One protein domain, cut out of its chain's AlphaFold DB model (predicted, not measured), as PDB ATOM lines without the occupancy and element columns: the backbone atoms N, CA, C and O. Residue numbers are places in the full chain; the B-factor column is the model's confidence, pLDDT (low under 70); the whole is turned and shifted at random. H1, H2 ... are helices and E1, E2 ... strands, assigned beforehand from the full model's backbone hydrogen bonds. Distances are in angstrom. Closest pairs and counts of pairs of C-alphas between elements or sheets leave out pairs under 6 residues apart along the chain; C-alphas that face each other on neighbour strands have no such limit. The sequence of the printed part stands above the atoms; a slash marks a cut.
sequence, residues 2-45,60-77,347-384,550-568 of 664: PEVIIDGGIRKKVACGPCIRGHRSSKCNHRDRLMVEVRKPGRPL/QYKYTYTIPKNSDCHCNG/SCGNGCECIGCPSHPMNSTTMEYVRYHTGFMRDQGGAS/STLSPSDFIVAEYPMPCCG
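This is residues 2 to 45, 60 to 77, 347 to 384 and 550 to 568 of the 664 residues of an uncharacterized protein of Eremomyces bilateralis CBS 781.70 (UniProt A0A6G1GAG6). A single five-stranded sheet curls like part of a barrel and folds back on itself, so that E1 and E2 face E4 and E5 across the short hinge strand E3. The long helix H2 runs slantwise over E3 and E4, and the short helix H1 only grazes the sheet. The printed part has 119 residues, under half of them in named elements, which come in the order E1, E2, H1, E3, E4, H2, E5; the sheet's order is E1, E2, E3, E4, E5, all antiparallel, and the class is mixed, helices and strands. The whole is compact, with a radius of gyration of the C-alphas of 14.4 A and spans of 43 by 35 by 29 A.

E1, residues 3 to 6, begins at C-alpha 3, (7.826, 29.955, 43.567), and is 9.3 A long. E2, residues 10 to 16, is 19.2 A long, and H1, residues 17 to 21, 6.5 A. E3, residues 35 to 37, is 6.9 A long, and E4, residues 62 to 68, 19.3 A. H2, residues 364 to 379, begins at C-alpha 364, (-14.178, 18.596, 33.556), and is 22.7 A long. E5, residues 557 to 563, is 19.1 A long and ends at C-alpha 563, (-3.543, 24.041, 26.418).

The sheet is strongly twisted, with E1 and E5 as its edge strands. E1 and E2 form a hairpin, with N 4 and O 12 2.9 A apart. E2 pairs in a staggered way, with E1 over residues 10 to 13 and with E3 over residues 14 to 16, where N 36 and O 15 are 2.9 A apart. E3 and E4 have N 66 and O 35 at 2.8 A, and E4 and E5 have N 558 and O 67 at 2.8 A. Residues 551 to 552 pair, parallel, with residues 3 to 4 of E1. H2 is on the sheet at a height of 9.3 A, over E4 and only just over E3, with 3 of its C-alphas falling there; it stands at 56 degrees to E4 on the local plane. The closest C-alphas of H2 and E4 are those of Thr 374 and Tyr 63, 7.8 A apart. H1 and H2 are close but not clearly touching, the closest C-alphas being those of Gly 17 and His 373, 6.1 A apart. In H1 and H2 every O i to N i+4 pair is within hydrogen-bond range.

The two C-alphas farthest apart, those of Gly 42 and Gly 77, are 44.7 A apart. Across the three cuts, C-alphas 45 and 60 are 13.8 A apart, 77 and 347 are 8.0 A apart, and 384 and 550 are 34.8 A apart. The link from H1 to E3 is long, with 13 residues. Mean pLDDT of the printed part is 73.8; 38 residues are under 70, among them residues 40 to 45, 70 to 77 and 375 to 384.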
ATOM      1  N   PRO A   2       5.002  32.891  46.243       82.25
ATOM      2  CA  PRO A   2       5.701  31.613  46.274       82.25
ATOM      3  C   PRO A   2       6.224  31.283  44.871       82.25
ATOM      4  O   PRO A   2       5.681  31.752  43.862       82.25
ATOM      5  N   GLU A   3       7.269  30.469  44.816       84.31
ATOM      6  CA  GLU A   3       7.826  29.955  43.567       84.31
ATOM      7  C   GLU A   3       7.827  28.429  43.610       84.31
ATOM      8  O   GLU A   3       8.258  27.834  44.596       84.31
ATOM      9  N   VAL A   4       7.329  27.801  42.548       81.69
ATOM     10  CA  VAL A   4       7.428  26.353  42.324       81.69
ATOM     11  C   VAL A   4       8.512  26.137  41.277       81.69
ATOM     12  O   VAL A   4       8.544  26.837  40.262       81.69
ATOM     13  N   ILE A   5       9.410  25.184  41.518       80.75
ATOM     14  CA  ILE A   5      10.344  24.715  40.492       80.75
ATOM     15  C   ILE A   5       9.602  23.687  39.635       80.75
ATOM     16  O   ILE A   5       9.062  22.718  40.159       80.75
ATOM     17  N   ILE A   6       9.551  23.928  38.329       75.31
ATOM     18  CA  ILE A   6       8.894  23.061  37.343       75.31
ATOM     19  C   ILE A   6       9.963  22.322  36.528       75.31
ATOM     20  O   ILE A   6      11.128  22.733  36.515       75.31
ATOM     21  N   ASP A   7       9.581  21.213  35.896       59.38
ATOM     22  CA  ASP A   7      10.437  20.343  35.086       59.38
ATOM     23  C   ASP A   7      11.378  21.139  34.164       59.38
ATOM     24  O   ASP A   7      10.975  22.090  33.490       59.38
ATOM     25  N   GLY A   8      12.668  20.795  34.198       67.75
ATOM     26  CA  GLY A   8      13.747  21.622  33.640       67.75
ATOM     27  C   GLY A   8      14.351  22.648  34.614       67.75
ATOM     28  O   GLY A   8      15.233  23.408  34.227       67.75
ATOM     29  N   GLY A   9      13.917  22.681  35.881       73.50
ATOM     30  CA  GLY A   9      14.507  23.520  36.936       73.50
ATOM     31  C   GLY A   9      14.013  24.973  36.961       73.50
ATOM     32  O   GLY A   9      14.534  25.796  37.718       73.50
ATOM     33  N   ILE A  10      13.004  25.311  36.155       78.50
ATOM     34  CA  ILE A  10      12.525  26.686  35.983       78.50
ATOM     35  C   ILE A  10      11.646  27.088  37.174       78.50
ATOM     36  O   ILE A  10      10.585  26.509  37.404       78.50
ATOM     37  N   ARG A  11      12.055  28.129  37.909       80.50
ATOM     38  CA  ARG A  11      11.243  28.746  38.973       80.50
ATOM     39  C   ARG A  11      10.097  29.555  38.365       80.50
ATOM     40  O   ARG A  11      10.332  30.586  37.732       80.50
ATOM     41  N   LYS A  12       8.856  29.126  38.593       84.00
ATOM     42  CA  LYS A  12       7.639  29.856  38.213       84.00
ATOM     43  C   LYS A  12       6.952  30.444  39.444       84.00
ATOM     44  O   LYS A  12       6.778  29.762  40.451       84.00
ATOM     45  N   LYS A  13       6.518  31.706  39.360       87.75
ATOM     46  CA  LYS A  13       5.708  32.357  40.407       87.75
ATOM     47  C   LYS A  13       4.275  31.848  40.322       87.75
ATOM     48  O   LYS A  13       3.692  31.880  39.243       87.75
ATOM     49  N   VAL A  14       3.701  31.416  41.442       88.31
ATOM     50  CA  VAL A  14       2.325  30.886  41.493       88.31
ATOM     51  C   VAL A  14       1.481  31.588  42.556       88.31
ATOM     52  O   VAL A  14       2.012  32.218  43.472       88.31
ATOM     53  N   ALA A  15       0.155  31.490  42.462       89.38
ATOM     54  CA  ALA A  15      -0.756  31.847  43.550       89.38
ATOM     55  C   ALA A  15      -2.122  31.155  43.407       89.38
ATOM     56  O   ALA A  15      -2.505  30.725  42.322       89.38
ATOM     57  N   CYS A  16      -2.874  31.075  44.508       90.25
ATOM     58  CA  CYS A  16      -4.234  30.543  44.498       90.25
ATOM     59  C   CYS A  16      -5.236  31.516  43.845       90.25
ATOM     60  O   CYS A  16      -5.066  32.734  43.933       90.25
ATOM     61  N   GLY A  17      -6.325  31.005  43.263       85.19
ATOM     62  CA  GLY A  17      -7.374  31.824  42.630       85.19
ATOM     63  C   GLY A  17      -7.916  32.975  43.506       85.19
ATOM     64  O   GLY A  17      -7.890  34.131  43.073       85.19
ATOM     65  N   PRO A  18      -8.337  32.712  44.760       87.06
ATOM     66  CA  PRO A  18      -8.710  33.758  45.723       87.06
ATOM     67  C   PRO A  18      -7.564  34.715  46.092       87.06
ATOM     68  O   PRO A  18      -7.790  35.895  46.342       87.06
ATOM     69  N   CYS A  19      -6.318  34.236  46.096       89.50
ATOM     70  CA  CYS A  19      -5.129  35.021  46.430       89.50
ATOM     71  C   CYS A  19      -4.824  36.072  45.358       89.50
ATOM     72  O   CYS A  19      -4.392  37.177  45.679       89.50
ATOM     73  N   ILE A  20      -5.035  35.708  44.090       85.00
ATOM     74  CA  ILE A  20      -4.891  36.590  42.931       85.00
ATOM     75  C   ILE A  20      -5.973  37.672  42.991       85.00
ATOM     76  O   ILE A  20      -5.637  38.852  43.020       85.00
ATOM     77  N   ARG A  21      -7.246  37.268  43.132       82.50
ATOM     78  CA  ARG A  21      -8.396  38.184  43.260       82.50
ATOM     79  C   ARG A  21      -8.278  39.144  44.452       82.50
ATOM     80  O   ARG A  21      -8.557  40.324  44.314       82.50
ATOM     81  N   GLY A  22      -7.829  38.662  45.610       83.12
ATOM     82  CA  GLY A  22      -7.687  39.466  46.829       83.12
ATOM     83  C   GLY A  22      -6.374  40.247  46.965       83.12
ATOM     84  O   GLY A  22      -6.052  40.647  48.081       83.12
ATOM     85  N   HIS A  23      -5.574  40.393  45.898       79.75
ATOM     86  CA  HIS A  23      -4.243  41.036  45.891       79.75
ATOM     87  C   HIS A  23      -3.219  40.468  46.910       79.75
ATOM     88  O   HIS A  23      -2.190  41.079  47.199       79.75
ATOM     89  N   ARG A  24      -3.456  39.256  47.432       84.94
ATOM     90  CA  ARG A  24      -2.619  38.555  48.432       84.94
ATOM     91  C   ARG A  24      -1.669  37.522  47.812       84.94
ATOM     92  O   ARG A  24      -0.988  36.796  48.532       84.94
ATOM     93  N   SER A  25      -1.577  37.475  46.482       86.25
ATOM     94  CA  SER A  25      -0.671  36.609  45.705       86.25
ATOM     95  C   SER A  25       0.795  36.701  46.152       86.25
ATOM     96  O   SER A  25       1.520  35.705  46.137       86.25
ATOM     97  N   SER A  26       1.229  37.867  46.640       84.19
ATOM     98  CA  SER A  26       2.557  38.079  47.225       84.19
ATOM     99  C   SER A  26       2.876  37.143  48.400       84.19
ATOM    100  O   SER A  26       4.030  36.728  48.509       84.19
ATOM    101  N   LYS A  27       1.875  36.759  49.205       85.38
ATOM    102  CA  LYS A  27       1.990  35.926  50.420       85.38
ATOM    103  C   LYS A  27       1.158  34.631  50.347       85.38
ATOM    104  O   LYS A  27       0.766  34.087  51.374       85.38
ATOM    105  N   CYS A  28       0.848  34.137  49.148       88.56
ATOM    106  CA  CYS A  28       0.148  32.861  48.993       88.56
ATOM    107  C   CYS A  28       1.023  31.690  49.483       88.56
ATOM    108  O   CYS A  28       2.126  31.518  48.981       88.56
ATOM    109  N   ASN A  29       0.519  30.860  50.400       87.44
ATOM    110  CA  ASN A  29       1.173  29.613  50.832       87.44
ATOM    111  C   ASN A  29       0.141  28.499  51.121       87.44
ATOM    112  O   ASN A  29       0.262  27.732  52.072       87.44
ATOM    113  N   HIS A  30      -0.930  28.475  50.328       85.44
ATOM    114  CA  HIS A  30      -2.024  27.514  50.450       85.44
ATOM    115  C   HIS A  30      -1.610  26.197  49.784       85.44
ATOM    116  O   HIS A  30      -1.374  26.182  48.577       85.44
ATOM    117  N   ARG A  31      -1.499  25.121  50.570       81.44
ATOM    118  CA  ARG A  31      -1.154  23.755  50.110       81.44
ATOM    119  C   ARG A  31      -2.387  22.874  49.874       81.44
ATOM    120  O   ARG A  31      -2.271  21.686  49.619       81.44
ATOM    121  N   ASP A  32      -3.554  23.483  49.989       79.44
ATOM    122  CA  ASP A  32      -4.906  22.935  49.904       79.44
ATOM    123  C   ASP A  32      -5.673  23.494  48.688       79.44
ATOM    124  O   ASP A  32      -6.803  23.099  48.416       79.44
ATOM    125  N   ARG A  33      -5.067  24.438  47.953       85.19
ATOM    126  CA  ARG A  33      -5.672  25.148  46.817       85.19
ATOM    127  C   ARG A  33      -4.837  24.939  45.565       85.19
ATOM    128  O   ARG A  33      -3.612  25.017  45.622       85.19
ATOM    129  N   LEU A  34      -5.509  24.811  44.422       84.31
ATOM    130  CA  LEU A  34      -4.874  24.920  43.108       84.31
ATOM    131  C   LEU A  34      -4.083  26.231  43.007       84.31
ATOM    132  O   LEU A  34      -4.646  27.318  43.181       84.31
ATOM    133  N   MET A  35      -2.787  26.128  42.702       87.75
ATOM    134  CA  MET A  35      -1.934  27.290  42.445       87.75
ATOM    135  C   MET A  35      -1.675  27.404  40.943       87.75
ATOM    136  O   MET A  35      -1.252  26.442  40.298       87.75
ATOM    137  N   VAL A  36      -1.929  28.585  40.386       86.69
ATOM    138  CA  VAL A  36      -1.783  28.879  38.953       86.69
ATOM    139  C   VAL A  36      -0.591  29.810  38.749       86.69
ATOM    140  O   VAL A  36      -0.310  30.647  39.611       86.69
ATOM    141  N   GLU A  37       0.115  29.669  37.625       87.00
ATOM    142  CA  GLU A  37       1.217  30.557  37.248       87.00
ATOM    143  C   GLU A  37       0.766  32.027  37.147       87.00
ATOM    144  O   GLU A  37      -0.126  32.375  36.373       87.00
ATOM    145  N   VAL A  38       1.429  32.909  37.899       83.62
ATOM    146  CA  VAL A  38       1.215  34.359  37.868       83.62
ATOM    147  C   VAL A  38       2.336  35.012  37.066       83.62
ATOM    148  O   VAL A  38       3.478  35.120  37.524       83.62
ATOM    149  N   ARG A  39       1.997  35.483  35.862       74.00
ATOM    150  CA  ARG A  39       2.914  36.224  34.983       74.00
ATOM    151  C   ARG A  39       3.360  37.536  35.649       74.00
ATOM    152  O   ARG A  39       2.619  38.137  36.428       74.00
ATOM    153  N   LYS A  40       4.582  37.996  35.350       68.12
ATOM    154  CA  LYS A  40       5.111  39.264  35.889       68.12
ATOM    155  C   LYS A  40       4.238  40.444  35.411       68.12
ATOM    156  O   LYS A  40       3.987  40.524  34.209       68.12
ATOM    157  N   PRO A  41       3.828  41.385  36.286       55.53
ATOM    158  CA  PRO A  41       3.229  42.638  35.831       55.53
ATOM    159  C   PRO A  41       4.273  43.423  35.020       55.53
ATOM    160  O   PRO A  41       5.407  43.579  35.470       55.53
ATOM    161  N   GLY A  42       3.913  43.869  33.813       51.00
ATOM    162  CA  GLY A  42       4.843  44.577  32.915       51.00
ATOM    163  C   GLY A  42       4.498  44.531  31.421       51.00
ATOM    164  O   GLY A  42       4.950  45.388  30.671       51.00
ATOM    165  N   ARG A  43       3.659  43.585  30.978       46.84
ATOM    166  CA  ARG A  43       3.003  43.619  29.660       46.84
ATOM    167  C   ARG A  43       1.535  43.210  29.835       46.84
ATOM    168  O   ARG A  43       1.301  42.141  30.399       46.84
ATOM    169  N   PRO A  44       0.555  44.028  29.413       43.91
ATOM    170  CA  PRO A  44      -0.846  43.636  29.477       43.91
ATOM    171  C   PRO A  44      -1.126  42.545  28.437       43.91
ATOM    172  O   PRO A  44      -0.438  42.456  27.420       43.91
ATOM    173  N   LEU A  45      -2.157  41.726  28.663       51.22
ATOM    174  CA  LEU A  45      -2.554  40.693  27.698       51.22
ATOM    175  C   LEU A  45      -3.295  41.279  26.479       51.22
ATOM    176  O   LEU A  45      -3.553  40.571  25.513       51.22
ATOM    177  N   GLN A  60      -0.103  29.073  21.217       55.59
ATOM    178  CA  GLN A  60      -1.092  28.256  21.919       55.59
ATOM    179  C   GLN A  60      -0.866  28.359  23.433       55.59
ATOM    180  O   GLN A  60       0.131  27.860  23.962       55.59
ATOM    181  N   TYR A  61      -1.766  29.052  24.136       62.00
ATOM    182  CA  TYR A  61      -1.521  29.456  25.515       62.00
ATOM    183  C   TYR A  61      -1.658  28.266  26.468       62.00
ATOM    184  O   TYR A  61      -2.721  28.003  27.029       62.00
ATOM    185  N   LYS A  62      -0.542  27.574  26.695       68.12
ATOM    186  CA  LYS A  62      -0.390  26.641  27.808       68.12
ATOM    187  C   LYS A  62      -0.462  27.406  29.130       68.12
ATOM    188  O   LYS A  62       0.354  28.291  29.398       68.12
ATOM    189  N   TYR A  63      -1.430  27.048  29.964       73.50
ATOM    190  CA  TYR A  63      -1.506  27.474  31.354       73.50
ATOM    191  C   TYR A  63      -0.986  26.350  32.239       73.50
ATOM    192  O   TYR A  63      -1.636  25.314  32.387       73.50
ATOM    193  N   THR A  64       0.193  26.549  32.825       78.56
ATOM    194  CA  THR A  64       0.714  25.636  33.840       78.56
ATOM    195  C   THR A  64       0.022  25.912  35.176       78.56
ATOM    196  O   THR A  64       0.009  27.045  35.667       78.56
ATOM    197  N   TYR A  65      -0.545  24.871  35.774       83.06
ATOM    198  CA  TYR A  65      -1.118  24.894  37.115       83.06
ATOM    199  C   TYR A  65      -0.554  23.742  37.948       83.06
ATOM    200  O   TYR A  65       0.070  22.816  37.426       83.06
ATOM    201  N   THR A  66      -0.716  23.843  39.264       84.06
ATOM    202  CA  THR A  66      -0.134  22.907  40.228       84.06
ATOM    203  C   THR A  66      -1.198  22.418  41.202       84.06
ATOM    204  O   THR A  66      -1.898  23.212  41.838       84.06
ATOM    205  N   ILE A  67      -1.319  21.094  41.279       84.00
ATOM    206  CA  ILE A  67      -2.165  20.360  42.220       84.00
ATOM    207  C   ILE A  67      -1.279  19.937  43.396       84.00
ATOM    208  O   ILE A  67      -0.246  19.312  43.153       84.00
ATOM    209  N   PRO A  68      -1.622  20.243  44.655       79.50
ATOM    210  CA  PRO A  68      -0.914  19.677  45.798       79.50
ATOM    211  C   PRO A  68      -1.156  18.166  45.854       79.50
ATOM    212  O   PRO A  68      -2.298  17.725  45.821       79.50
ATOM    213  N   LYS A  69      -0.114  17.347  46.005       74.81
ATOM    214  CA  LYS A  69      -0.286  15.887  46.153       74.81
ATOM    215  C   LYS A  69      -1.126  15.522  47.378       74.81
ATOM    216  O   LYS A  69      -1.882  14.558  47.359       74.81
ATOM    217  N   ASN A  70      -1.040  16.339  48.423       66.50
ATOM    218  CA  ASN A  70      -1.766  16.141  49.672       66.50
ATOM    219  C   ASN A  70      -3.150  16.826  49.681       66.50
ATOM    220  O   ASN A  70      -3.707  17.018  50.758       66.50
ATOM    221  N   SER A  71      -3.704  17.242  48.531       67.75
ATOM    222  CA  SER A  71      -5.095  17.712  48.481       67.75
ATOM    223  C   SER A  71      -6.051  16.519  48.469       67.75
ATOM    224  O   SER A  71      -6.195  15.846  47.445       67.75
ATOM    225  N   ASP A  72      -6.710  16.268  49.601       64.31
ATOM    226  CA  ASP A  72      -7.722  15.218  49.723       64.31
ATOM    227  C   ASP A  72      -8.828  15.398  48.672       64.31
ATOM    228  O   ASP A  72      -9.449  16.462  48.567       64.31
ATOM    229  N   CYS A  73      -9.105  14.342  47.901       66.88
ATOM    230  CA  CYS A  73     -10.228  14.334  46.970       66.88
ATOM    231  C   CYS A  73     -11.532  14.424  47.763       66.88
ATOM    232  O   CYS A  73     -11.990  13.439  48.340       66.88
ATOM    233  N   HIS A  74     -12.166  15.597  47.735       62.56
ATOM    234  CA  HIS A  74     -13.527  15.809  48.230       62.56
ATOM    235  C   HIS A  74     -14.543  15.241  47.224       62.56
ATOM    236  O   HIS A  74     -15.482  15.902  46.784       62.56
ATOM    237  N   CYS A  75     -14.310  13.997  46.801       60.97
ATOM    238  CA  CYS A  75     -15.236  13.235  45.996       60.97
ATOM    239  C   CYS A  75     -16.416  12.846  46.886       60.97
ATOM    240  O   CYS A  75     -16.288  11.972  47.742       60.97
ATOM    241  N   ASN A  76     -17.569  13.483  46.657       53.00
ATOM    242  CA  ASN A  76     -18.854  13.068  47.217       53.00
ATOM    243  C   ASN A  76     -19.198  11.678  46.675       53.00
ATOM    244  O   ASN A  76     -19.877  11.532  45.661       53.00
ATOM    245  N   GLY A  77     -18.657  10.655  47.334       45.09
ATOM    246  CA  GLY A  77     -18.756   9.263  46.933       45.09
ATOM    247  C   GLY A  77     -20.170   8.740  47.102       45.09
ATOM    248  O   GLY A  77     -20.460   8.054  48.077       45.09
ATOM    249  N   SER A 347     -11.021   7.082  44.940       72.44
ATOM    250  CA  SER A 347     -11.935   6.083  44.349       72.44
ATOM    251  C   SER A 347     -13.026   6.686  43.444       72.44
ATOM    252  O   SER A 347     -14.103   6.115  43.297       72.44
ATOM    253  N   CYS A 348     -12.781   7.866  42.874       70.69
ATOM    254  CA  CYS A 348     -13.742   8.638  42.080       70.69
ATOM    255  C   CYS A 348     -13.954   8.115  40.648       70.69
ATOM    256  O   CYS A 348     -14.935   8.484  40.006       70.69
ATOM    257  N   GLY A 349     -13.056   7.256  40.155       74.31
ATOM    258  CA  GLY A 349     -13.157   6.620  38.842       74.31
ATOM    259  C   GLY A 349     -13.105   7.590  37.655       74.31
ATOM    260  O   GLY A 349     -12.871   8.790  37.790       74.31
ATOM    261  N   ASN A 350     -13.357   7.048  36.461       71.06
ATOM    262  CA  ASN A 350     -13.177   7.752  35.184       71.06
ATOM    263  C   ASN A 350     -14.078   8.996  35.009       71.06
ATOM    264  O   ASN A 350     -13.812   9.811  34.133       71.06
ATOM    265  N   GLY A 351     -15.130   9.136  35.825       76.62
ATOM    266  CA  GLY A 351     -16.056  10.274  35.849       76.62
ATOM    267  C   GLY A 351     -15.814  11.257  37.000       76.62
ATOM    268  O   GLY A 351     -16.756  11.890  37.457       76.62
ATOM    269  N   CYS A 352     -14.591  11.349  37.532       83.50
ATOM    270  CA  CYS A 352     -14.259  12.247  38.641       83.50
ATOM    271  C   CYS A 352     -14.591  13.722  38.336       83.50
ATOM    272  O   CYS A 352     -13.999  14.299  37.430       83.50
ATOM    273  N   GLU A 353     -15.414  14.374  39.165       83.88
ATOM    274  CA  GLU A 353     -15.764  15.806  39.051       83.88
ATOM    275  C   GLU A 353     -15.075  16.704  40.105       83.88
ATOM    276  O   GLU A 353     -15.496  17.831  40.364       83.88
ATOM    277  N   CYS A 354     -14.008  16.233  40.753       84.44
ATOM    278  CA  CYS A 354     -13.364  16.955  41.855       84.44
ATOM    279  C   CYS A 354     -12.355  18.002  41.367       84.44
ATOM    280  O   CYS A 354     -11.491  17.696  40.545       84.44
ATOM    281  N   ILE A 355     -12.414  19.215  41.923       83.94
ATOM    282  CA  ILE A 355     -11.445  20.284  41.642       83.94
ATOM    283  C   ILE A 355     -10.061  19.863  42.158       83.94
ATOM    284  O   ILE A 355      -9.873  19.683  43.357       83.94
ATOM    285  N   GLY A 356      -9.091  19.744  41.253       81.19
ATOM    286  CA  GLY A 356      -7.700  19.428  41.571       81.19
ATOM    287  C   GLY A 356      -7.439  17.979  41.979       81.19
ATOM    288  O   GLY A 356      -6.563  17.746  42.799       81.19
ATOM    289  N   CYS A 357      -8.173  17.003  41.433       85.19
ATOM    290  CA  CYS A 357      -7.932  15.589  41.733       85.19
ATOM    291  C   CYS A 357      -6.507  15.146  41.320       85.19
ATOM    292  O   CYS A 357      -6.200  15.195  40.125       85.19
ATOM    293  N   PRO A 358      -5.654  14.638  42.240       81.19
ATOM    294  CA  PRO A 358      -4.312  14.151  41.896       81.19
ATOM    295  C   PRO A 358      -4.320  13.011  40.867       81.19
ATOM    296  O   PRO A 358      -3.452  12.952  40.000       81.19
ATOM    297  N   SER A 359      -5.326  12.130  40.930       81.94
ATOM    298  CA  SER A 359      -5.491  10.982  40.024       81.94
ATOM    299  C   SER A 359      -6.102  11.357  38.666       81.94
ATOM    300  O   SER A 359      -5.901  10.651  37.681       81.94
ATOM    301  N   HIS A 360      -6.845  12.470  38.596       80.56
ATOM    302  CA  HIS A 360      -7.536  12.938  37.388       80.56
ATOM    303  C   HIS A 360      -7.355  14.457  37.204       80.56
ATOM    304  O   HIS A 360      -8.332  15.207  37.278       80.56
ATOM    305  N   PRO A 361      -6.120  14.936  36.951       81.00
ATOM    306  CA  PRO A 361      -5.815  16.368  36.914       81.00
ATOM    307  C   PRO A 361      -6.602  17.117  35.827       81.00
ATOM    308  O   PRO A 361      -7.035  18.244  36.039       81.00
ATOM    309  N   MET A 362      -6.843  16.474  34.679       81.81
ATOM    310  CA  MET A 362      -7.530  17.051  33.514       81.81
ATOM    311  C   MET A 362      -9.032  16.719  33.459       81.81
ATOM    312  O   MET A 362      -9.578  16.523  32.375       81.81
ATOM    313  N   ASN A 363      -9.715  16.611  34.601       84.88
ATOM    314  CA  ASN A 363     -11.166  16.410  34.598       84.88
ATOM    315  C   ASN A 363     -11.950  17.689  34.233       84.88
ATOM    316  O   ASN A 363     -11.409  18.798  34.213       84.88
ATOM    317  N   SER A 364     -13.243  17.524  33.936       82.44
ATOM    318  CA  SER A 364     -14.178  18.596  33.556       82.44
ATOM    319  C   SER A 364     -14.115  19.792  34.509       82.44
ATOM    320  O   SER A 364     -13.840  20.914  34.079       82.44
ATOM    321  N   THR A 365     -14.294  19.542  35.805       85.19
ATOM    322  CA  THR A 365     -14.390  20.575  36.842       85.19
ATOM    323  C   THR A 365     -13.072  21.313  37.069       85.19
ATOM    324  O   THR A 365     -13.072  22.534  37.233       85.19
ATOM    325  N   THR A 366     -11.927  20.619  37.034       84.12
ATOM    326  CA  THR A 366     -10.611  21.277  37.139       84.12
ATOM    327  C   THR A 366     -10.335  22.126  35.904       84.12
ATOM    328  O   THR A 366      -9.903  23.270  36.046       84.12
ATOM    329  N   MET A 367     -10.652  21.632  34.701       82.38
ATOM    330  CA  MET A 367     -10.533  22.429  33.476       82.38
ATOM    331  C   MET A 367     -11.416  23.683  33.518       82.38
ATOM    332  O   MET A 367     -10.938  24.762  33.176       82.38
ATOM    333  N   GLU A 368     -12.672  23.587  33.959       81.88
ATOM    334  CA  GLU A 368     -13.564  24.750  34.076       81.88
ATOM    335  C   GLU A 368     -13.078  25.755  35.133       81.88
ATOM    336  O   GLU A 368     -12.984  26.955  34.853       81.88
ATOM    337  N   TYR A 369     -12.668  25.276  36.313       82.56
ATOM    338  CA  TYR A 369     -12.075  26.112  37.360       82.56
ATOM    339  C   TYR A 369     -10.825  26.856  36.861       82.56
ATOM    340  O   TYR A 369     -10.659  28.050  37.142       82.56
ATOM    341  N   VAL A 370      -9.953  26.169  36.111       81.94
ATOM    342  CA  VAL A 370      -8.753  26.759  35.501       81.94
ATOM    343  C   VAL A 370      -9.147  27.796  34.447       81.94
ATOM    344  O   VAL A 370      -8.676  28.928  34.545       81.94
ATOM    345  N   ARG A 371     -10.068  27.489  33.517       78.94
ATOM    346  CA  ARG A 371     -10.581  28.458  32.522       78.94
ATOM    347  C   ARG A 371     -11.061  29.746  33.196       78.94
ATOM    348  O   ARG A 371     -10.556  30.817  32.861       78.94
ATOM    349  N   TYR A 372     -11.945  29.643  34.192       77.69
ATOM    350  CA  TYR A 372     -12.496  30.793  34.922       77.69
ATOM    351  C   TYR A 372     -11.399  31.670  35.550       77.69
ATOM    352  O   TYR A 372     -11.370  32.889  35.357       77.69
ATOM    353  N   HIS A 373     -10.437  31.062  36.252       72.94
ATOM    354  CA  HIS A 373      -9.353  31.809  36.898       72.94
ATOM    355  C   HIS A 373      -8.328  32.382  35.908       72.94
ATOM    356  O   HIS A 373      -7.791  33.464  36.149       72.94
ATOM    357  N   THR A 374      -8.070  31.702  34.788       71.31
ATOM    358  CA  THR A 374      -7.181  32.213  33.730       71.31
ATOM    359  C   THR A 374      -7.811  33.351  32.927       71.31
ATOM    360  O   THR A 374      -7.107  34.305  32.609       71.31
ATOM    361  N   GLY A 375      -9.131  33.332  32.703       68.44
ATOM    362  CA  GLY A 375      -9.873  34.459  32.126       68.44
ATOM    363  C   GLY A 375      -9.731  35.720  32.982       68.44
ATOM    364  O   GLY A 375      -9.277  36.752  32.494       68.44
ATOM    365  N   PHE A 376      -9.955  35.605  34.296       65.69
ATOM    366  CA  PHE A 376      -9.743  36.721  35.229       65.69
ATOM    367  C   PHE A 376      -8.294  37.257  35.227       65.69
ATOM    368  O   PHE A 376      -8.068  38.449  35.433       65.69
ATOM    369  N   MET A 377      -7.288  36.410  34.978       64.50
ATOM    370  CA  MET A 377      -5.898  36.859  34.804       64.50
ATOM    371  C   MET A 377      -5.621  37.517  33.448       64.50
ATOM    372  O   MET A 377      -4.719  38.348  33.368       64.50
ATOM    373  N   ARG A 378      -6.386  37.189  32.401       62.88
ATOM    374  CA  ARG A 378      -6.288  37.832  31.085       62.88
ATOM    375  C   ARG A 378      -6.895  39.235  31.093       62.88
ATOM    376  O   ARG A 378      -6.283  40.173  30.588       62.88
ATOM    377  N   ASP A 379      -8.070  39.374  31.699       56.97
ATOM    378  CA  ASP A 379      -8.920  40.554  31.508       56.97
ATOM    379  C   ASP A 379      -8.571  41.725  32.453       56.97
ATOM    380  O   ASP A 379      -8.919  42.869  32.176       56.97
ATOM    381  N   GLN A 380      -7.749  41.496  33.488       52.72
ATOM    382  CA  GLN A 380      -7.162  42.549  34.347       52.72
ATOM    383  C   GLN A 380      -6.298  43.595  33.601       52.72
ATOM    384  O   GLN A 380      -5.858  44.568  34.209       52.72
ATOM    385  N   GLY A 381      -6.038  43.412  32.301       45.12
ATOM    386  CA  GLY A 381      -5.377  44.401  31.442       45.12
ATOM    387  C   GLY A 381      -6.308  45.421  30.768       45.12
ATOM    388  O   GLY A 381      -5.796  46.302  30.080       45.12
ATOM    389  N   GLY A 382      -7.637  45.313  30.915       36.53
ATOM    390  CA  GLY A 382      -8.603  46.173  30.218       36.53
ATOM    391  C   GLY A 382      -9.807  46.562  31.079       36.53
ATOM    392  O   GLY A 382     -10.585  45.714  31.505       36.53
ATOM    393  N   ALA A 383      -9.989  47.862  31.309       43.16
ATOM    394  CA  ALA A 383     -11.119  48.392  32.067       43.16
ATOM    395  C   ALA A 383     -12.357  48.601  31.172       43.16
ATOM    396  O   ALA A 383     -12.646  49.725  30.763       43.16
ATOM    397  N   SER A 384     -13.102  47.533  30.875       41.69
ATOM    398  CA  SER A 384     -14.418  47.647  30.229       41.69
ATOM    399  C   SER A 384     -15.382  46.497  30.555       41.69
ATOM    400  O   SER A 384     -15.109  45.327  30.316       41.69
ATOM    401  N   SER A 550       9.066  31.660  49.413       67.00
ATOM    402  CA  SER A 550       8.560  30.366  49.858       67.00
ATOM    403  C   SER A 550       8.595  29.416  48.666       67.00
ATOM    404  O   SER A 550       7.682  29.392  47.840       67.00
ATOM    405  N   THR A 551       9.731  28.737  48.536       66.62
ATOM    406  CA  THR A 551      10.082  27.902  47.398       66.62
ATOM    407  C   THR A 551       9.485  26.544  47.695       66.62
ATOM    408  O   THR A 551       9.907  25.851  48.619       66.62
ATOM    409  N   LEU A 552       8.417  26.228  46.977       71.69
ATOM    410  CA  LEU A 552       7.634  25.026  47.187       71.69
ATOM    411  C   LEU A 552       8.336  23.848  46.508       71.69
ATOM    412  O   LEU A 552       8.806  23.966  45.373       71.69
ATOM    413  N   SER A 553       8.443  22.729  47.226       73.00
ATOM    414  CA  SER A 553       9.161  21.549  46.744       73.00
ATOM    415  C   SER A 553       8.436  20.941  45.539       73.00
ATOM    416  O   SER A 553       7.236  20.680  45.651       73.00
ATOM    417  N   PRO A 554       9.122  20.634  44.420       68.06
ATOM    418  CA  PRO A 554       8.515  19.910  43.297       68.06
ATOM    419  C   PRO A 554       7.887  18.580  43.721       68.06
ATOM    420  O   PRO A 554       6.887  18.144  43.159       68.06
ATOM    421  N   SER A 555       8.444  17.940  44.752       73.62
ATOM    422  CA  SER A 555       7.935  16.678  45.282       73.62
ATOM    423  C   SER A 555       6.528  16.792  45.877       73.62
ATOM    424  O   SER A 555       5.819  15.790  45.848       73.62
ATOM    425  N   ASP A 556       6.104  17.972  46.339       76.56
ATOM    426  CA  ASP A 556       4.814  18.192  47.012       76.56
ATOM    427  C   ASP A 556       3.647  18.423  46.026       76.56
ATOM    428  O   ASP A 556       2.485  18.425  46.439       76.56
ATOM    429  N   PHE A 557       3.927  18.624  44.731       79.56
ATOM    430  CA  PHE A 557       2.937  19.033  43.726       79.56
ATOM    431  C   PHE A 557       2.974  18.152  42.469       79.56
ATOM    432  O   PHE A 557       3.998  17.572  42.111       79.56
ATOM    433  N   ILE A 558       1.837  18.060  41.785       83.44
ATOM    434  CA  ILE A 558       1.710  17.572  40.410       83.44
ATOM    435  C   ILE A 558       1.578  18.806  39.520       83.44
ATOM    436  O   ILE A 558       0.689  19.637  39.727       83.44
ATOM    437  N   VAL A 559       2.470  18.934  38.541       82.69
ATOM    438  CA  VAL A 559       2.390  19.971  37.509       82.69
ATOM    439  C   VAL A 559       1.473  19.481  36.392       82.69
ATOM    440  O   VAL A 559       1.582  18.341  35.947       82.69
ATOM    441  N   ALA A 560       0.581  20.348  35.924       81.81
ATOM    442  CA  ALA A 560      -0.327  20.059  34.826       81.81
ATOM    443  C   ALA A 560      -0.357  21.234  33.835       81.81
ATOM    444  O   ALA A 560      -0.441  22.400  34.228       81.81
ATOM    445  N   GLU A 561      -0.278  20.939  32.535       81.56
ATOM    446  CA  GLU A 561      -0.345  21.941  31.467       81.56
ATOM    447  C   GLU A 561      -1.702  21.903  30.771       81.56
ATOM    448  O   GLU A 561      -2.014  20.937  30.080       81.56
ATOM    449  N   TYR A 562      -2.502  22.962  30.911       76.56
ATOM    450  CA  TYR A 562      -3.749  23.092  30.161       76.56
ATOM    451  C   TYR A 562      -3.526  23.904  28.872       76.56
ATOM    452  O   TYR A 562      -3.274  25.110  28.965       76.56
ATOM    453  N   PRO A 563      -3.596  23.298  27.670       69.38
ATOM    454  CA  PRO A 563      -3.543  24.041  26.418       69.38
ATOM    455  C   PRO A 563      -4.884  24.744  26.176       69.38
ATOM    456  O   PRO A 563      -5.884  24.098  25.861       69.38
ATOM    457  N   MET A 564      -4.913  26.072  26.292       62.66
ATOM    458  CA  MET A 564      -6.040  26.848  25.772       62.66
ATOM    459  C   MET A 564      -5.951  26.947  24.241       62.66
ATOM    460  O   MET A 564      -4.841  27.065  23.703       62.66
ATOM    461  N   PRO A 565      -7.094  26.928  23.530       54.72
ATOM    462  CA  PRO A 565      -7.124  27.228  22.105       54.72
ATOM    463  C   PRO A 565      -6.692  28.689  21.861       54.72
ATOM    464  O   PRO A 565      -6.711  29.521  22.778       54.72
ATOM    465  N   CYS A 566      -6.192  28.982  20.659       49.78
ATOM    466  CA  CYS A 566      -5.515  30.250  20.371       49.78
ATOM    467  C   CYS A 566      -6.513  31.365  20.002       49.78
ATOM    468  O   CYS A 566      -7.723  31.169  20.003       49.78
ATOM    469  N   CYS A 567      -6.020  32.566  19.685       45.22
ATOM    470  CA  CYS A 567      -6.868  33.744  19.457       45.22
ATOM    471  C   CYS A 567      -7.792  33.676  18.218       45.22
ATOM    472  O   CYS A 567      -8.592  34.590  18.041       45.22
ATOM    473  N   GLY A 568      -7.711  32.629  17.386       44.25
ATOM    474  CA  GLY A 568      -8.741  32.335  16.379       44.25
ATOM    475  C   GLY A 568     -10.036  31.797  17.003       44.25
ATOM    476  O   GLY A 568     -11.128  32.133  16.553       44.25
TER     477      GLY A 568